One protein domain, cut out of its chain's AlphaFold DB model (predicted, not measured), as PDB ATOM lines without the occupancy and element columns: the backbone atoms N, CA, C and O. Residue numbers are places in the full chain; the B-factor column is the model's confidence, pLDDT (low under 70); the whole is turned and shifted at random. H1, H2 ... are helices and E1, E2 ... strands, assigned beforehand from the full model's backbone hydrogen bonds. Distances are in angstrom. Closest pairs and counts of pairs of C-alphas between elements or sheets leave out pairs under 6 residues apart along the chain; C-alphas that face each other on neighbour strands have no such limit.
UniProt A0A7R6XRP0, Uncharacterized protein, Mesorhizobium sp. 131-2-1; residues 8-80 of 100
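AT A GLANCE: This is residues 8 to 80 of the 100 residues of an uncharacterized protein of Mesorhizobium sp. 131-2-1 (UniProt A0A7R6XRP0). A small two-stranded hairpin, E1 and E2, makes one end of a flat frame, and at the far end H4 packs on H1 and H2, with H3 packed on H2. Residues 68 to 80 run back from H4 toward the hairpin. The 73 printed residues hold E1, E2, H1, H2, H3 and H4 in chain order, mostly helix, with an antiparallel sheet. The whole is compact, radius of gyration of the C-alphas 12.9 A, spanning 35 by 28 by 15 A.

IN THESE COORDINATES: Find C-alpha 8 at (-25.009, 27.819, 24.271), where E1, residues 8 to 10, begins; E2 is 13 to 16. H1 is 20 to 25, H2 29 to 38, 14.5 A, and H3 47 to 51. H4, 55 to 67, 18.5 A, ends at C-alpha 67, (-24.780, 36.239, -3.108).

HOW THE PARTS SIT: In the hairpin, look for N 8 and O 15, 2.8 A apart. E1 is apart from the four helices. H4 touches H2 at a steep tilt of 57 degrees, opposite ways, closest C-alphas Val 33 and Leu 58, 5.8 A. With residues 62 to 66 alone it touches H1, about perpendicular at 89 degrees, closest C-alphas Arg 21 and Ile 65, 5.7 A. H2 touches H3, closest C-alphas Lys 37 and Gln 51, 4.5 A. In H1, H2, H3 and H4 every O i to N i+4 pair is within hydrogen-bond range.

THE WHOLE: The farthest C-alphas, Pro 11 and Ser 67, are 36.9 A apart. The printed part has no cut, no link is long, and no printed residue is under 70 in pLDDT.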
ATOM      1  N   TRP A   8     -23.925  27.520  23.342       90.00
ATOM      2  CA  TRP A   8     -25.009  27.819  24.271       90.00
ATOM      3  C   TRP A   8     -25.345  26.551  25.043       90.00
ATOM      4  O   TRP A   8     -25.908  25.613  24.480       90.00
ATOM      5  N   GLN A   9     -24.952  26.510  26.312       90.19
ATOM      6  CA  GLN A   9     -25.107  25.352  27.182       90.19
ATOM      7  C   GLN A   9     -26.387  25.474  28.009       90.19
ATOM      8  O   GLN A   9     -26.604  26.472  28.689       90.19
ATOM      9  N   GLY A  10     -27.209  24.433  28.009       87.62
ATOM     10  CA  GLY A  10     -28.368  24.308  28.886       87.62
ATOM     11  C   GLY A  10     -28.662  22.845  29.221       87.62
ATOM     12  O   GLY A  10     -27.870  21.959  28.892       87.62
ATOM     13  N   PRO A  11     -29.820  22.555  29.840       87.56
ATOM     14  CA  PRO A  11     -30.254  21.182  30.124       87.56
ATOM     15  C   PRO A  11     -30.343  20.284  28.877       87.56
ATOM     16  O   PRO A  11     -30.248  19.067  28.982       87.56
ATOM     17  N   TRP A  12     -30.487  20.883  27.691       86.62
ATOM     18  CA  TRP A  12     -30.483  20.207  26.389       86.62
ATOM     19  C   TRP A  12     -29.078  19.954  25.815       86.62
ATOM     20  O   TRP A  12     -28.974  19.511  24.679       86.62
ATOM     21  N   GLY A  13     -27.998  20.237  26.547       90.81
ATOM     22  CA  GLY A  13     -26.627  20.143  26.043       90.81
ATOM     23  C   GLY A  13     -26.108  21.478  25.518       90.81
ATOM     24  O   GLY A  13     -26.558  22.535  25.953       90.81
ATOM     25  N   THR A  14     -25.129  21.442  24.610       90.69
ATOM     26  CA  THR A  14     -24.518  22.653  24.034       90.69
ATOM     27  C   THR A  14     -24.772  22.757  22.543       90.69
ATOM     28  O   THR A  14     -24.389  21.878  21.770       90.69
ATOM     29  N   THR A  15     -25.390  23.861  22.139       91.38
ATOM     30  CA  THR A  15     -25.732  24.178  20.747       91.38
ATOM     31  C   THR A  15     -24.857  25.315  20.228       91.38
ATOM     32  O   THR A  15     -24.372  26.139  20.995       91.38
ATOM     33  N   TYR A  16     -24.644  25.376  18.915       91.88
ATOM     34  CA  TYR A  16     -23.840  26.417  18.271       91.88
ATOM     35  C   TYR A  16     -24.661  27.092  17.184       91.88
ATOM     36  O   TYR A  16     -25.506  26.458  16.544       91.88
ATOM     37  N   ALA A  17     -24.403  28.377  16.948       90.88
ATOM     38  CA  ALA A  17     -24.981  29.057  15.799       90.88
ATOM     39  C   ALA A  17     -24.389  28.456  14.518       90.88
ATOM     40  O   ALA A  17     -23.187  28.573  14.271       90.88
ATOM     41  N   ALA A  18     -25.234  27.814  13.710       90.12
ATOM     42  CA  ALA A  18     -24.812  27.173  12.473       90.12
ATOM     43  C   ALA A  18     -24.325  28.195  11.435       90.12
ATOM     44  O   ALA A  18     -24.807  29.331  11.361       90.12
ATOM     45  N   ASN A  19     -23.389  27.771  10.586       92.50
ATOM     46  CA  ASN A  19     -23.018  28.532   9.404       92.50
ATOM     47  C   ASN A  19     -24.136  28.413   8.356       92.50
ATOM     48  O   ASN A  19     -24.281  27.384   7.696       92.50
ATOM     49  N   LEU A  20     -24.938  29.472   8.209       90.19
ATOM     50  CA  LEU A  20     -26.056  29.492   7.261       90.19
ATOM     51  C   LEU A  20     -25.587  29.472   5.807       90.19
ATOM     52  O   LEU A  20     -26.292  28.930   4.961       90.19
ATOM     53  N   ARG A  21     -24.404  30.031   5.519       91.38
ATOM     54  CA  ARG A  21     -23.839  29.985   4.166       91.38
ATOM     55  C   ARG A  21     -23.509  28.562   3.773       91.38
ATOM     56  O   ARG A  21     -23.887  28.151   2.688       91.38
ATOM     57  N   ASP A  22     -22.874  27.828   4.678       90.31
ATOM     58  CA  ASP A  22     -22.585  26.414   4.479       90.31
ATOM     59  C   ASP A  22     -23.869  25.582   4.348       90.31
ATOM     60  O   ASP A  22     -24.072  24.894   3.350       90.31
ATOM     61  N   SER A  23     -24.802  25.762   5.289       87.69
ATOM     62  CA  SER A  23     -26.084  25.046   5.285       87.69
ATOM     63  C   SER A  23     -26.855  25.241   3.975       87.69
ATOM     64  O   SER A  23     -27.392  24.280   3.434       87.69
ATOM     65  N   ALA A  24     -26.893  26.461   3.431       89.88
ATOM     66  CA  ALA A  24     -27.603  26.760   2.187       89.88
ATOM     67  C   ALA A  24     -26.940  26.168   0.929       89.88
ATOM     68  O   ALA A  24     -27.573  26.117  -0.126       89.88
ATOM     69  N   MET A  25     -25.676  25.729   0.977       86.19
ATOM     70  CA  MET A  25     -25.051  25.064  -0.177       86.19
ATOM     71  C   MET A  25     -25.584  23.654  -0.399       86.19
ATOM     72  O   MET A  25     -25.666  23.234  -1.548       86.19
ATOM     73  N   GLY A  26     -25.970  22.958   0.673       85.25
ATOM     74  CA  GLY A  26     -26.502  21.596   0.603       85.25
ATOM     75  C   GLY A  26     -27.943  21.503   0.092       85.25
ATOM     76  O   GLY A  26     -28.429  20.400  -0.144       85.25
ATOM     77  N   PHE A  27     -28.626  22.636  -0.092       90.12
ATOM     78  CA  PHE A  27     -30.017  22.690  -0.531       90.12
ATOM     79  C   PHE A  27     -30.164  23.457  -1.846       90.12
ATOM     80  O   PHE A  27     -29.462  24.440  -2.098       90.12
ATOM     81  N   ASN A  28     -31.123  23.023  -2.666       94.19
ATOM     82  CA  ASN A  28     -31.737  23.904  -3.655       94.19
ATOM     83  C   ASN A  28     -32.771  24.815  -2.964       94.19
ATOM     84  O   ASN A  28     -33.096  24.613  -1.792       94.19
ATOM     85  N   GLU A  29     -33.275  25.824  -3.671       95.31
ATOM     86  CA  GLU A  29     -34.146  26.842  -3.071       95.31
ATOM     87  C   GLU A  29     -35.440  26.253  -2.477       95.31
ATOM     88  O   GLU A  29     -35.790  26.564  -1.340       95.31
ATOM     89  N   ASP A  30     -36.121  25.354  -3.191       96.00
ATOM     90  CA  ASP A  30     -37.368  24.752  -2.700       96.00
ATOM     91  C   ASP A  30     -37.130  23.888  -1.455       96.00
ATOM     92  O   ASP A  30     -37.879  23.964  -0.480       96.00
ATOM     93  N   LYS A  31     -36.046  23.101  -1.446       95.94
ATOM     94  CA  LYS A  31     -35.656  22.296  -0.282       95.94
ATOM     95  C   LYS A  31     -35.205  23.150   0.891       95.94
ATOM     96  O   LYS A  31     -35.408  22.741   2.028       95.94
ATOM     97  N   TRP A  32     -34.631  24.322   0.643       94.94
ATOM     98  CA  TRP A  32     -34.309  25.276   1.697       94.94
ATOM     99  C   TRP A  32     -35.570  25.789   2.397       94.94
ATOM    100  O   TRP A  32     -35.629  25.779   3.627       94.94
ATOM    101  N   VAL A  33     -36.588  26.190   1.627       96.25
ATOM    102  CA  VAL A  33     -37.876  26.653   2.174       96.25
ATOM    103  C   VAL A  33     -38.547  25.542   2.982       96.25
ATOM    104  O   VAL A  33     -38.915  25.760   4.136       96.25
ATOM    105  N   ASP A  34     -38.646  24.341   2.408       95.81
ATOM    106  CA  ASP A  34     -39.230  23.167   3.068       95.81
ATOM    107  C   ASP A  34     -38.486  22.805   4.364       95.81
ATOM    108  O   ASP A  34     -39.092  22.592   5.415       95.81
ATOM    109  N   HIS A  35     -37.152  22.822   4.326       94.12
ATOM    110  CA  HIS A  35     -36.320  22.577   5.500       94.12
ATOM    111  C   HIS A  35     -36.585  23.599   6.604       94.12
ATOM    112  O   HIS A  35     -36.816  23.214   7.746       94.12
ATOM    113  N   LEU A  36     -36.596  24.896   6.291       94.00
ATOM    114  CA  LEU A  36     -36.818  25.931   7.304       94.00
ATOM    115  C   LEU A  36     -38.226  25.893   7.907       94.00
ATOM    116  O   LEU A  36     -38.363  26.163   9.100       94.00
ATOM    117  N   LYS A  37     -39.242  25.502   7.133       94.62
ATOM    118  CA  LYS A  37     -40.622  25.353   7.618       94.62
ATOM    119  C   LYS A  37     -40.826  24.174   8.562       94.62
ATOM    120  O   LYS A  37     -41.677  24.245   9.440       94.62
ATOM    121  N   ASN A  38     -40.048  23.109   8.402       93.38
ATOM    122  CA  ASN A  38     -40.243  21.876   9.166       93.38
ATOM    123  C   ASN A  38     -39.185  21.660  10.256       93.38
ATOM    124  O   ASN A  38     -39.339  20.800  11.122       93.38
ATOM    125  N   LYS A  39     -38.094  22.432  10.248       91.25
ATOM    126  CA  LYS A  39     -36.988  22.228  11.184       91.25
ATOM    127  C   LYS A  39     -37.285  22.815  12.559       91.25
ATOM    128  O   LYS A  39     -37.379  24.030  12.724       91.25
ATOM    129  N   VAL A  40     -37.298  21.947  13.565       90.00
ATOM    130  CA  VAL A  40     -37.242  22.328  14.979       90.00
ATOM    131  C   VAL A  40     -35.780  22.333  15.419       90.00
ATOM    132  O   VAL A  40     -35.070  21.343  15.248       90.00
ATOM    133  N   ASN A  41     -35.310  23.456  15.965       86.75
ATOM    134  CA  ASN A  41     -33.944  23.581  16.475       86.75
ATOM    135  C   ASN A  41     -33.951  23.710  17.998       86.75
ATOM    136  O   ASN A  41     -34.885  24.248  18.590       86.75
ATOM    137  N   LEU A  42     -32.878  23.246  18.631       88.00
ATOM    138  CA  LEU A  42     -32.657  23.493  20.050       88.00
ATOM    139  C   LEU A  42     -32.412  24.999  20.301       88.00
ATOM    140  O   LEU A  42     -31.921  25.699  19.403       88.00
ATOM    141  N   PRO A  43     -32.717  25.515  21.507       85.50
ATOM    142  CA  PRO A  43     -32.417  26.899  21.869       85.50
ATOM    143  C   PRO A  43     -30.928  27.232  21.667       85.50
ATOM    144  O   PRO A  43     -30.083  26.335  21.762       85.50
ATOM    145  N   PRO A  44     -30.566  28.500  21.393       86.56
ATOM    146  CA  PRO A  44     -31.390  29.720  21.442       86.56
ATOM    147  C   PRO A  44     -32.074  30.095  20.114       86.56
ATOM    148  O   PRO A  44     -32.650  31.174  20.008       86.56
ATOM    149  N   MET A  45     -31.977  29.262  19.075       90.38
ATOM    150  CA  MET A  45     -32.494  29.615  17.751       90.38
ATOM    151  C   MET A  45     -34.031  29.763  17.771       90.38
ATOM    152  O   MET A  45     -34.713  28.795  18.117       90.38
ATOM    153  N   PRO A  46     -34.601  30.910  17.345       91.25
ATOM    154  CA  PRO A  46     -36.047  31.145  17.348       91.25
ATOM    155  C   PRO A  46     -36.711  30.503  16.120       91.25
ATOM    156  O   PRO A  46     -37.238  31.180  15.238       91.25
ATOM    157  N   TRP A  47     -36.657  29.173  16.031       92.25
ATOM    158  CA  TRP A  47     -37.133  28.420  14.863       92.25
ATOM    159  C   TRP A  47     -38.606  28.698  14.531       92.25
ATOM    160  O   TRP A  47     -38.952  28.759  13.359       92.25
ATOM    161  N   TYR A  48     -39.450  28.954  15.532       93.62
ATOM    162  CA  TYR A  48     -40.871  29.258  15.344       93.62
ATOM    163  C   TYR A  48     -41.098  30.561  14.562       93.62
ATOM    164  O   TYR A  48     -42.017  30.638  13.754       93.62
ATOM    165  N   GLN A  49     -40.243  31.574  14.751       93.44
ATOM    166  CA  GLN A  49     -40.323  32.815  13.972       93.44
ATOM    167  C   GLN A  49     -39.925  32.571  12.523       93.44
ATOM    168  O   GLN A  49     -40.558  33.107  11.626       93.44
ATOM    169  N   VAL A  50     -38.908  31.734  12.302       93.06
ATOM    170  CA  VAL A  50     -38.459  31.360  10.956       93.06
ATOM    171  C   VAL A  50     -39.547  30.574  10.222       93.06
ATOM    172  O   VAL A  50     -39.823  30.858   9.063       93.06
ATOM    173  N   GLN A  51     -40.210  29.634  10.901       95.19
ATOM    174  CA  GLN A  51     -41.320  28.866  10.329       95.19
ATOM    175  C   GLN A  51     -42.534  29.738   9.978       95.19
ATOM    176  O   GLN A  51     -43.265  29.413   9.047       95.19
ATOM    177  N   ALA A  52     -42.741  30.841  10.703       95.69
ATOM    178  CA  ALA A  52     -43.830  31.782  10.454       95.69
ATOM    179  C   ALA A  52     -43.565  32.756   9.287       95.69
ATOM    180  O   ALA A  52     -44.466  33.510   8.918       95.69
ATOM    181  N   MET A  53     -42.354  32.778   8.715       96.12
ATOM    182  CA  MET A  53     -42.026  33.645   7.578       96.12
ATOM    183  C   MET A  53     -42.710  33.163   6.296       96.12
ATOM    184  O   MET A  53     -42.942  31.966   6.105       96.12
ATOM    185  N   SER A  54     -42.993  34.095   5.385       97.38
ATOM    186  CA  SER A  54     -43.520  33.739   4.069       97.38
ATOM    187  C   SER A  54     -42.472  32.995   3.236       97.38
ATOM    188  O   SER A  54     -41.265  33.197   3.388       97.38
ATOM    189  N   ASP A  55     -42.919  32.170   2.290       97.06
ATOM    190  CA  ASP A  55     -42.031  31.461   1.363       97.06
ATOM    191  C   ASP A  55     -41.155  32.441   0.576       97.06
ATOM    192  O   ASP A  55     -39.975  32.171   0.365       97.06
ATOM    193  N   SER A  56     -41.697  33.604   0.191       97.38
ATOM    194  CA  SER A  56     -40.935  34.666  -0.475       97.38
ATOM    195  C   SER A  56     -39.807  35.218   0.391       97.38
ATOM    196  O   SER A  56     -38.715  35.464  -0.126       97.38
ATOM    197  N   ASP A  57     -40.022  35.373   1.699       97.25
ATOM    198  CA  ASP A  57     -38.967  35.842   2.600       97.25
ATOM    199  C   ASP A  57     -37.881  34.774   2.765       97.25
ATOM    200  O   ASP A  57     -36.688  35.075   2.695       97.25
ATOM    201  N   LEU A  58     -38.276  33.504   2.910       96.25
ATOM    202  CA  LEU A  58     -37.340  32.382   3.030       96.25
ATOM    203  C   LEU A  58     -36.478  32.207   1.768       96.25
ATOM    204  O   LEU A  58     -35.272  31.959   1.877       96.25
ATOM    205  N   ARG A  59     -37.069  32.397   0.581       97.44
ATOM    206  CA  ARG A  59     -36.356  32.447  -0.708       97.44
ATOM    207  C   ARG A  59     -35.418  33.647  -0.801       97.44
ATOM    208  O   ARG A  59     -34.253  33.499  -1.158       97.44
ATOM    209  N   SER A  60     -35.878  34.828  -0.393       97.19
ATOM    210  CA  SER A  60     -35.049  36.040  -0.379       97.19
ATOM    211  C   SER A  60     -33.813  35.868   0.508       97.19
ATOM    212  O   SER A  60     -32.708  36.247   0.120       97.19
ATOM    213  N   ILE A  61     -33.970  35.215   1.665       94.81
ATOM    214  CA  ILE A  61     -32.855  34.847   2.544       94.81
ATOM    215  C   ILE A  61     -31.896  33.878   1.843       94.81
ATOM    216  O   ILE A  61     -30.685  34.077   1.918       94.81
ATOM    217  N   TYR A  62     -32.400  32.856   1.145       95.50
ATOM    218  CA  TYR A  62     -31.565  31.916   0.389       95.50
ATOM    219  C   TYR A  62     -30.729  32.620  -0.688       95.50
ATOM    220  O   TYR A  62     -29.510  32.442  -0.741       95.50
ATOM    221  N   LEU A  63     -31.361  33.468  -1.505       95.38
ATOM    222  CA  LEU A  63     -30.686  34.229  -2.559       95.38
ATOM    223  C   LEU A  63     -29.651  35.197  -1.983       95.38
ATOM    224  O   LEU A  63     -28.528  35.276  -2.484       95.38
ATOM    225  N   TYR A  64     -29.996  35.880  -0.889       95.19
ATOM    226  CA  TYR A  64     -29.052  36.723  -0.165       95.19
ATOM    227  C   TYR A  64     -27.861  35.908   0.346       95.19
ATOM    228  O   TYR A  64     -26.720  36.297   0.147       95.19
ATOM    229  N   ILE A  65     -28.086  34.736   0.940       93.50
ATOM    230  CA  ILE A  65     -27.000  33.873   1.412       93.50
ATOM    231  C   ILE A  65     -26.079  33.445   0.259       93.50
ATOM    232  O   ILE A  65     -24.858  33.480   0.423       93.50
ATOM    233  N   LYS A  66     -26.639  33.082  -0.901       91.12
ATOM    234  CA  LYS A  66     -25.866  32.685  -2.091       91.12
ATOM    235  C   LYS A  66     -25.041  33.832  -2.676       91.12
ATOM    236  O   LYS A  66     -23.948  33.581  -3.177       91.12
ATOM    237  N   SER A  67     -25.513  35.076  -2.585       93.62
ATOM    238  CA  SER A  67     -24.780  36.239  -3.108       93.62
ATOM    239  C   SER A  67     -23.563  36.632  -2.260       93.62
ATOM    240  O   SER A  67     -22.663  37.312  -2.746       93.62
ATOM    241  N   LEU A  68     -23.477  36.167  -1.008       90.44
ATOM    242  CA  LEU A  68     -22.409  36.528  -0.066       90.44
ATOM    243  C   LEU A  68     -21.057  35.817  -0.301       90.44
ATOM    244  O   LEU A  68     -20.128  35.989   0.505       90.44
ATOM    245  N   GLY A  69     -20.947  35.015  -1.361       84.12
ATOM    246  CA  GLY A  69     -19.728  34.302  -1.735       84.12
ATOM    247  C   GLY A  69     -19.446  33.063  -0.871       84.12
ATOM    248  O   GLY A  69     -20.373  32.477  -0.309       84.12
ATOM    249  N   PRO A  70     -18.173  32.638  -0.751       87.88
ATOM    250  CA  PRO A  70     -17.816  31.372  -0.122       87.88
ATOM    251  C   PRO A  70     -18.335  31.206   1.324       87.88
ATOM    252  O   PRO A  70     -18.399  32.178   2.096       87.88
ATOM    253  N   PRO A  71     -18.658  29.962   1.721       83.62
ATOM    254  CA  PRO A  71     -19.278  29.630   3.007       83.62
ATOM    255  C   PRO A  71     -18.381  29.922   4.214       83.62
ATOM    256  O   PRO A  71     -18.875  30.341   5.261       83.62
ATOM    257  N   GLY A  72     -17.062  29.781   4.064       85.81
ATOM    258  CA  GLY A  72     -16.124  29.767   5.184       85.81
ATOM    259  C   GLY A  72     -16.102  28.411   5.890       85.81
ATOM    260  O   GLY A  72     -16.391  27.390   5.277       85.81
ATOM    261  N   GLU A  73     -15.737  28.416   7.168       86.81
ATOM    262  CA  GLU A  73     -15.560  27.200   7.969       86.81
ATOM    263  C   GLU A  73     -16.873  26.693   8.578       86.81
ATOM    264  O   GLU A  73     -17.825  27.451   8.792       86.81
ATOM    265  N   LEU A  74     -16.908  25.394   8.881       86.44
ATOM    266  CA  LEU A  74     -18.022  24.766   9.582       86.44
ATOM    267  C   LEU A  74     -18.082  25.241  11.036       86.44
ATOM    268  O   LEU A  74     -17.065  25.355  11.717       86.44
ATOM    269  N   ALA A  75     -19.300  25.471  11.528       87.75
ATOM    270  CA  ALA A  75     -19.513  25.711  12.951       87.75
ATOM    271  C   ALA A  75     -19.306  24.406  13.750       87.75
ATOM    272  O   ALA A  75     -19.558  23.320  13.216       87.75
ATOM    273  N   PRO A  76     -18.899  24.481  15.032       88.38
ATOM    274  CA  PRO A  76     -18.809  23.299  15.880       88.38
ATOM    275  C   PRO A  76     -20.147  22.561  15.997       88.38
ATOM    276  O   PRO A  76     -21.225  23.160  15.995       88.38
ATOM    277  N   PHE A  77     -20.074  21.238  16.132       86.88
ATOM    278  CA  PHE A  77     -21.255  20.391  16.258       86.88
ATOM    279  C   PHE A  77     -21.839  20.409  17.671       86.88
ATOM    280  O   PHE A  77     -21.129  20.599  18.663       86.88
ATOM    281  N   TYR A  78     -23.143  20.139  17.741       87.50
ATOM    282  CA  TYR A  78     -23.887  19.920  18.977       87.50
ATOM    283  C   TYR A  78     -23.174  18.942  19.927       87.50
ATOM    284  O   TYR A  78     -22.569  17.954  19.501       87.50
ATOM    285  N   ARG A  79     -23.272  19.216  21.231       87.19
ATOM    286  CA  ARG A  79     -22.787  18.339  22.301       87.19
ATOM    287  C   ARG A  79     -23.940  17.956  23.219       87.19
ATOM    288  O   ARG A  79     -24.701  18.819  23.642       87.19
ATOM    289  N   GLU A  80     -24.021  16.674  23.547       86.56
ATOM    290  CA  GLU A  80     -25.040  16.114  24.439       86.56
ATOM    291  C   GLU A  80     -24.973  16.703  25.865       86.56
ATOM    292  O   GLU A  80     -23.901  17.145  26.298       86.56
TER     293      GLU A  80